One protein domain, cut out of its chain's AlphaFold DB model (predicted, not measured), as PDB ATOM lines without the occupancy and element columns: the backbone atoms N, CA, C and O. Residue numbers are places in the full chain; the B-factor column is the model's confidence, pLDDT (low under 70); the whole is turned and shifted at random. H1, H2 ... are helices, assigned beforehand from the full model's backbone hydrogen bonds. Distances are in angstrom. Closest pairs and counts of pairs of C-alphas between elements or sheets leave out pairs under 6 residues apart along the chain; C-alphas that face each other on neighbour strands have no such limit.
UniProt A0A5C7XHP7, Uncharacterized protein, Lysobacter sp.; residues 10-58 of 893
ATOM      1  N   THR A  10      35.178  28.509 -40.895       86.31
ATOM      2  CA  THR A  10      36.441  29.223 -40.658       86.31
ATOM      3  C   THR A  10      36.836  30.119 -41.831       86.31
ATOM      4  O   THR A  10      37.221  31.264 -41.622       86.31
ATOM      5  N   GLN A  11      36.671  29.657 -43.074       88.38
ATOM      6  CA  GLN A  11      36.982  30.463 -44.260       88.38
ATOM      7  C   GLN A  11      36.100  31.714 -44.364       88.38
ATOM      8  O   GLN A  11      36.592  32.775 -44.757       88.38
ATOM      9  N   ILE A  12      34.816  31.611 -43.995       88.50
ATOM     10  CA  ILE A  12      33.907  32.764 -43.943       88.50
ATOM     11  C   ILE A  12      34.330  33.722 -42.826       88.50
ATOM     12  O   ILE A  12      34.439  34.923 -43.076       88.50
ATOM     13  N   ALA A  13      34.633  33.211 -41.629       90.19
ATOM     14  CA  ALA A  13      35.106  34.031 -40.514       90.19
ATOM     15  C   ALA A  13      36.396  34.793 -40.867       90.19
ATOM     16  O   ALA A  13      36.464  36.011 -40.698       90.19
ATOM     17  N   ASP A  14      37.380  34.116 -41.459       91.12
ATOM     18  CA  ASP A  14      38.640  34.726 -41.892       91.12
ATOM     19  C   ASP A  14      38.441  35.735 -43.030       91.12
ATOM     20  O   ASP A  14      39.169  36.725 -43.147       91.12
ATOM     21  N   GLN A  15      37.460  35.515 -43.907       91.00
ATOM     22  CA  GLN A  15      37.100  36.472 -44.951       91.00
ATOM     23  C   GLN A  15      36.459  37.737 -44.365       91.00
ATOM     24  O   GLN A  15      36.897  38.839 -44.701       91.00
ATOM     25  N   LEU A  16      35.486  37.593 -43.461       91.31
ATOM     26  CA  LEU A  16      34.849  38.716 -42.765       91.31
ATOM     27  C   LEU A  16      35.865  39.498 -41.924       91.31
ATOM     28  O   LEU A  16      35.891  40.729 -41.971       91.31
ATOM     29  N   TRP A  17      36.763  38.795 -41.230       91.12
ATOM     30  CA  TRP A  17      37.860  39.406 -40.484       91.12
ATOM     31  C   TRP A  17      38.793  40.205 -41.399       91.12
ATOM     32  O   TRP A  17      39.147  41.342 -41.085       91.12
ATOM     33  N   ARG A  18      39.156  39.663 -42.571       90.94
ATOM     34  CA  ARG A  18      39.976  40.376 -43.570       90.94
ATOM     35  C   ARG A  18      39.292  41.626 -44.120       90.94
ATOM     36  O   ARG A  18      39.986  42.611 -44.375       90.94
ATOM     37  N   TRP A  19      37.972  41.598 -44.300       92.88
ATOM     38  CA  TRP A  19      37.191  42.748 -44.765       92.88
ATOM     39  C   TRP A  19      37.067  43.859 -43.720       92.88
ATOM     40  O   TRP A  19      36.841  45.013 -44.087       92.88
ATOM     41  N   LEU A  20      37.274  43.553 -42.437       91.44
ATOM     42  CA  LEU A  20      37.281  44.566 -41.392       91.44
ATOM     43  C   LEU A  20      38.495  45.511 -41.558       91.44
ATOM     44  O   LEU A  20      39.638  45.044 -41.702       91.44
ATOM     45  N   PRO A  21      38.302  46.846 -41.506       93.62
ATOM     46  CA  PRO A  21      39.405  47.795 -41.590       93.62
ATOM     47  C   PRO A  21      40.485  47.516 -40.539       93.62
ATOM     48  O   PRO A  21      40.187  47.200 -39.384       93.62
ATOM     49  N   ASN A  22      41.752  47.675 -40.929       88.81
ATOM     50  CA  ASN A  22      42.898  47.309 -40.088       88.81
ATOM     51  C   ASN A  22      42.907  48.036 -38.724       88.81
ATOM     52  O   ASN A  22      43.358  47.487 -37.728       88.81
ATOM     53  N   VAL A  23      42.332  49.245 -38.658       90.25
ATOM     54  CA  VAL A  23      42.210  50.040 -37.421       90.25
ATOM     55  C   VAL A  23      41.428  49.302 -36.328       90.25
ATOM     56  O   VAL A  23      41.775  49.418 -35.156       90.25
ATOM     57  N   TYR A  24      40.394  48.535 -36.684       88.00
ATOM     58  CA  TYR A  24      39.597  47.782 -35.712       88.00
ATOM     59  C   TYR A  24      40.260  46.459 -35.335       88.00
ATOM     60  O   TYR A  24      40.269  46.102 -34.161       88.00
ATOM     61  N   ARG A  25      40.896  45.785 -36.302       87.88
ATOM     62  CA  ARG A  25      41.680  44.567 -36.046       87.88
ATOM     63  C   ARG A  25      42.849  44.825 -35.097       87.88
ATOM     64  O   ARG A  25      43.065  44.046 -34.182       87.88
ATOM     65  N   GLY A  26      43.554  45.944 -35.270       84.88
ATOM     66  CA  GLY A  26      44.657  46.336 -34.387       84.88
ATOM     67  C   GLY A  26      44.227  46.764 -32.977       84.88
ATOM     68  O   GLY A  26      45.072  46.829 -32.091       84.88
ATOM     69  N   ARG A  27      42.935  47.058 -32.756       88.12
ATOM     70  CA  ARG A  27      42.376  47.423 -31.440       88.12
ATOM     71  C   ARG A  27      41.808  46.232 -30.664       88.12
ATOM     72  O   ARG A  27      41.554  46.377 -29.474       88.12
ATOM     73  N   ASP A  28      41.603  45.080 -31.304       87.31
ATOM     74  CA  ASP A  28      41.055  43.879 -30.662       87.31
ATOM     75  C   ASP A  28      42.150  43.062 -29.961       87.31
ATOM     76  O   ASP A  28      42.515  41.970 -30.385       87.31
ATOM     77  N   THR A  29      42.711  43.610 -28.883       81.31
ATOM     78  CA  THR A  29      43.797  42.964 -28.125       81.31
ATOM     79  C   THR A  29      43.338  41.750 -27.317       81.31
ATOM     80  O   THR A  29      44.153  40.897 -26.986       81.31
ATOM     81  N   GLU A  30      42.044  41.666 -26.995       84.94
ATOM     82  CA  GLU A  30      41.445  40.586 -26.194       84.94
ATOM     83  C   GLU A  30      40.712  39.526 -27.041       84.94
ATOM     84  O   GLU A  30      40.185  38.564 -26.487       84.94
ATOM     85  N   GLY A  31      40.635  39.697 -28.367       86.69
ATOM     86  CA  GLY A  31      39.979  38.752 -29.286       86.69
ATOM     87  C   GLY A  31      38.445  38.722 -29.218       86.69
ATOM     88  O   GLY A  31      37.818  37.833 -29.797       86.69
ATOM     89  N   ARG A  32      37.810  39.671 -28.518       91.06
ATOM     90  CA  ARG A  32      36.347  39.711 -28.344       91.06
ATOM     91  C   ARG A  32      35.629  40.093 -29.635       91.06
ATOM     92  O   ARG A  32      34.546  39.576 -29.903       91.06
ATOM     93  N   LEU A  33      36.218  40.985 -30.435       90.38
ATOM     94  CA  LEU A  33      35.648  41.359 -31.729       90.38
ATOM     95  C   LEU A  33      35.771  40.203 -32.723       90.38
ATOM     96  O   LEU A  33      34.817  39.936 -33.448       90.38
ATOM     97  N   ARG A  34      36.896  39.478 -32.721       88.56
ATOM     98  CA  ARG A  34      37.055  38.257 -33.518       88.56
ATOM     99  C   ARG A  34      36.010  37.200 -33.159       88.56
ATOM    100  O   ARG A  34      35.348  36.703 -34.063       88.56
ATOM    101  N   ALA A  35      35.797  36.934 -31.870       90.06
ATOM    102  CA  ALA A  35      34.770  35.993 -31.416       90.06
ATOM    103  C   ALA A  35      33.350  36.407 -31.856       90.06
ATOM    104  O   ALA A  35      32.547  35.565 -32.253       90.06
ATOM    105  N   LEU A  36      33.038  37.711 -31.848       91.50
ATOM    106  CA  LEU A  36      31.764  38.222 -32.362       91.50
ATOM    107  C   LEU A  36      31.631  38.018 -33.881       91.50
ATOM    108  O   LEU A  36      30.568  37.626 -34.356       91.50
ATOM    109  N   ILE A  37      32.695  38.279 -34.647       91.81
ATOM    110  CA  ILE A  37      32.715  38.043 -36.099       91.81
ATOM    111  C   ILE A  37      32.555  36.556 -36.416       91.81
ATOM    112  O   ILE A  37      31.835  36.225 -37.353       91.81
ATOM    113  N   GLU A  38      33.173  35.671 -35.636       91.69
ATOM    114  CA  GLU A  38      33.005  34.222 -35.769       91.69
ATOM    115  C   GLU A  38      31.542  33.808 -35.546       91.69
ATOM    116  O   GLU A  38      31.010  33.057 -36.355       91.69
ATOM    117  N   LEU A  39      30.842  34.377 -34.556       93.31
ATOM    118  CA  LEU A  39      29.407  34.129 -34.360       93.31
ATOM    119  C   LEU A  39      28.555  34.600 -35.558       93.31
ATOM    120  O   LEU A  39      27.669  33.880 -36.009       93.31
ATOM    121  N   TYR A  40      28.825  35.787 -36.113       92.12
ATOM    122  CA  TYR A  40      28.133  36.252 -37.327       92.12
ATOM    123  C   TYR A  40      28.463  35.397 -38.558       92.12
ATOM    124  O   TYR A  40      27.606  35.203 -39.424       92.12
ATOM    125  N   ALA A  41      29.694  34.889 -38.651       92.25
ATOM    126  CA  ALA A  41      30.108  33.994 -39.721       92.25
ATOM    127  C   ALA A  41      29.302  32.689 -39.707       92.25
ATOM    128  O   ALA A  41      28.984  32.184 -40.781       92.25
ATOM    129  N   ASP A  42      28.930  32.183 -38.528       90.25
ATOM    130  CA  ASP A  42      28.104  30.978 -38.376       90.25
ATOM    131  C   ASP A  42      26.722  31.151 -38.988       90.25
ATOM    132  O   ASP A  42      26.279  30.308 -39.765       90.25
ATOM    133  N   GLU A  43      26.063  32.267 -38.674       93.44
ATOM    134  CA  GLU A  43      24.732  32.577 -39.192       93.44
ATOM    135  C   GLU A  43      24.766  32.805 -40.708       93.44
ATOM    136  O   GLU A  43      23.909  32.309 -41.441       93.44
ATOM    137  N   ILE A  44      25.798  33.490 -41.216       92.06
ATOM    138  CA  ILE A  44      25.999  33.669 -42.663       92.06
ATOM    139  C   ILE A  44      26.271  32.325 -43.345       92.06
ATOM    140  O   ILE A  44      25.744  32.066 -44.428       92.06
ATOM    141  N   TRP A  45      27.082  31.465 -42.728       92.44
ATOM    142  CA  TRP A  45      27.362  30.126 -43.233       92.44
ATOM    143  C   TRP A  45      26.087  29.278 -43.286       92.44
ATOM    144  O   TRP A  45      25.814  28.653 -44.311       92.44
ATOM    145  N   LEU A  46      25.271  29.308 -42.227       92.00
ATOM    146  CA  LEU A  46      23.996  28.598 -42.157       92.00
ATOM    147  C   LEU A  46      23.011  29.108 -43.215       92.00
ATOM    148  O   LEU A  46      22.415  28.303 -43.934       92.00
ATOM    149  N   LEU A  47      22.875  30.429 -43.361       93.38
ATOM    150  CA  LEU A  47      22.007  31.050 -44.363       93.38
ATOM    151  C   LEU A  47      22.449  30.687 -45.781       93.38
ATOM    152  O   LEU A  47      21.621  30.318 -46.614       93.38
ATOM    153  N   ARG A  48      23.756  30.731 -46.051       90.00
ATOM    154  CA  ARG A  48      24.312  30.330 -47.343       90.00
ATOM    155  C   ARG A  48      24.053  28.855 -47.632       90.00
ATOM    156  O   ARG A  48      23.577  28.542 -48.715       90.00
ATOM    157  N   ARG A  49      24.314  27.966 -46.670       88.19
ATOM    158  CA  ARG A  49      24.051  26.528 -46.809       88.19
ATOM    159  C   ARG A  49      22.569  26.248 -47.053       88.19
ATOM    160  O   ARG A  49      22.237  25.409 -47.880       88.19
ATOM    161  N   THR A  50      21.686  26.975 -46.374       91.44
ATOM    162  CA  THR A  50      20.232  26.869 -46.558       91.44
ATOM    163  C   THR A  50      19.815  27.334 -47.954       91.44
ATOM    164  O   THR A  50      19.043  26.654 -48.618       91.44
ATOM    165  N   ALA A  51      20.368  28.444 -48.451       92.38
ATOM    166  CA  ALA A  51      20.110  28.922 -49.810       92.38
ATOM    167  C   ALA A  51      20.658  27.969 -50.890       92.38
ATOM    168  O   ALA A  51      19.987  27.723 -51.891       92.38
ATOM    169  N   GLU A  52      21.855  27.411 -50.679       90.06
ATOM    170  CA  GLU A  52      22.442  26.384 -51.547       90.06
ATOM    171  C   GLU A  52      21.573  25.115 -51.557       90.06
ATOM    172  O   GLU A  52      21.292  24.592 -52.633       90.06
ATOM    173  N   GLN A  53      21.066  24.676 -50.397       91.56
ATOM    174  CA  GLN A  53      20.146  23.541 -50.311       91.56
ATOM    175  C   GLN A  53      18.800  23.833 -50.986       91.56
ATOM    176  O   GLN A  53      18.333  23.006 -51.756       91.56
ATOM    177  N   HIS A  54      18.208  25.015 -50.795       92.62
ATOM    178  CA  HIS A  54      16.971  25.392 -51.488       92.62
ATOM    179  C   HIS A  54      17.131  25.412 -53.010       92.62
ATOM    180  O   HIS A  54      16.230  24.999 -53.734       92.62
ATOM    181  N   TYR A  55      18.283  25.861 -53.512       92.44
ATOM    182  CA  TYR A  55      18.590  25.750 -54.936       92.44
ATOM    183  C   TYR A  55      18.745  24.284 -55.367       92.44
ATOM    184  O   TYR A  55      18.240  23.897 -56.419       92.44
ATOM    185  N   ALA A  56      19.407  23.460 -54.551       90.75
ATOM    186  CA  ALA A  56      19.545  22.025 -54.786       90.75
ATOM    187  C   ALA A  56      18.193  21.281 -54.770       90.75
ATOM    188  O   ALA A  56      18.046  20.300 -55.499       90.75
ATOM    189  N   ASP A  57      17.198  21.776 -54.025       93.88
ATOM    190  CA  ASP A  57      15.829  21.243 -53.959       93.88
ATOM    191  C   ASP A  57      15.044  21.374 -55.270       93.88
ATOM    192  O   ASP A  57      14.031  20.702 -55.453       93.88
ATOM    193  N   HIS A  58      15.537  22.167 -56.226       91.44
ATOM    194  CA  HIS A  58      14.967  22.238 -57.571       91.44
ATOM    195  C   HIS A  58      15.421  21.085 -58.490       91.44
ATOM    196  O   HIS A  58      14.867  20.933 -59.579       91.44
TER     197      HIS A  58
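What this domain is: This is residues 10 to 58 of the 893 residues of an uncharacterized protein of Lysobacter sp. (UniProt A0A5C7XHP7). One long helix, H3, makes the length of a rod; the shorter H1 packs steeply across its residues 34 to 45, and its far part, residues 46 to 56, sticks out free. The small H2 lies on the loop that leads from H1 back to H3. The printed part has 49 residues with three named helices, H1, H2, H3 in chain order, and no named strand: all helix. It is loose, with a radius of gyration of the C-alphas of 13.7 A and spans of 46 by 16 by 12 A.

How they stand to each other: H3, residues 32 to 56, touches H1, residues 10 to 19, with residues 34 to 45 alone; the closest C-alphas, of Ala 13 and Ala 41, are 5.1 A apart. They run opposite ways at a steep tilt of 62 degrees. H2, residues 22 to 25, is close to H1 but not clearly touching, the closest C-alphas, of Trp 17 and Arg 25, being 7.8 A apart. H2 and H3 are only just apart, 8.1 A at the closest C-alphas. In H1 every O i to N i+4 pair is within hydrogen-bond range, in H3 20 of 21; H2 is too short for one.

Where its parts are: H3 is 36.0 A long, from C-alpha 32 at (36.347, 39.711, -28.344) to C-alpha 56 at (19.545, 22.025, -54.786). H1, 14.2 A long, begins at C-alpha 10 at (36.441, 29.223, -40.658). H2 measures 5.0 A.

The domain as a whole: The C-alphas of Thr 29 and His 58, the two farthest apart, are 46.1 A apart. The printed part has no cut; the link H1 to H2 is tight, H2 to H3 short. No printed residue is under 70 in pLDDT.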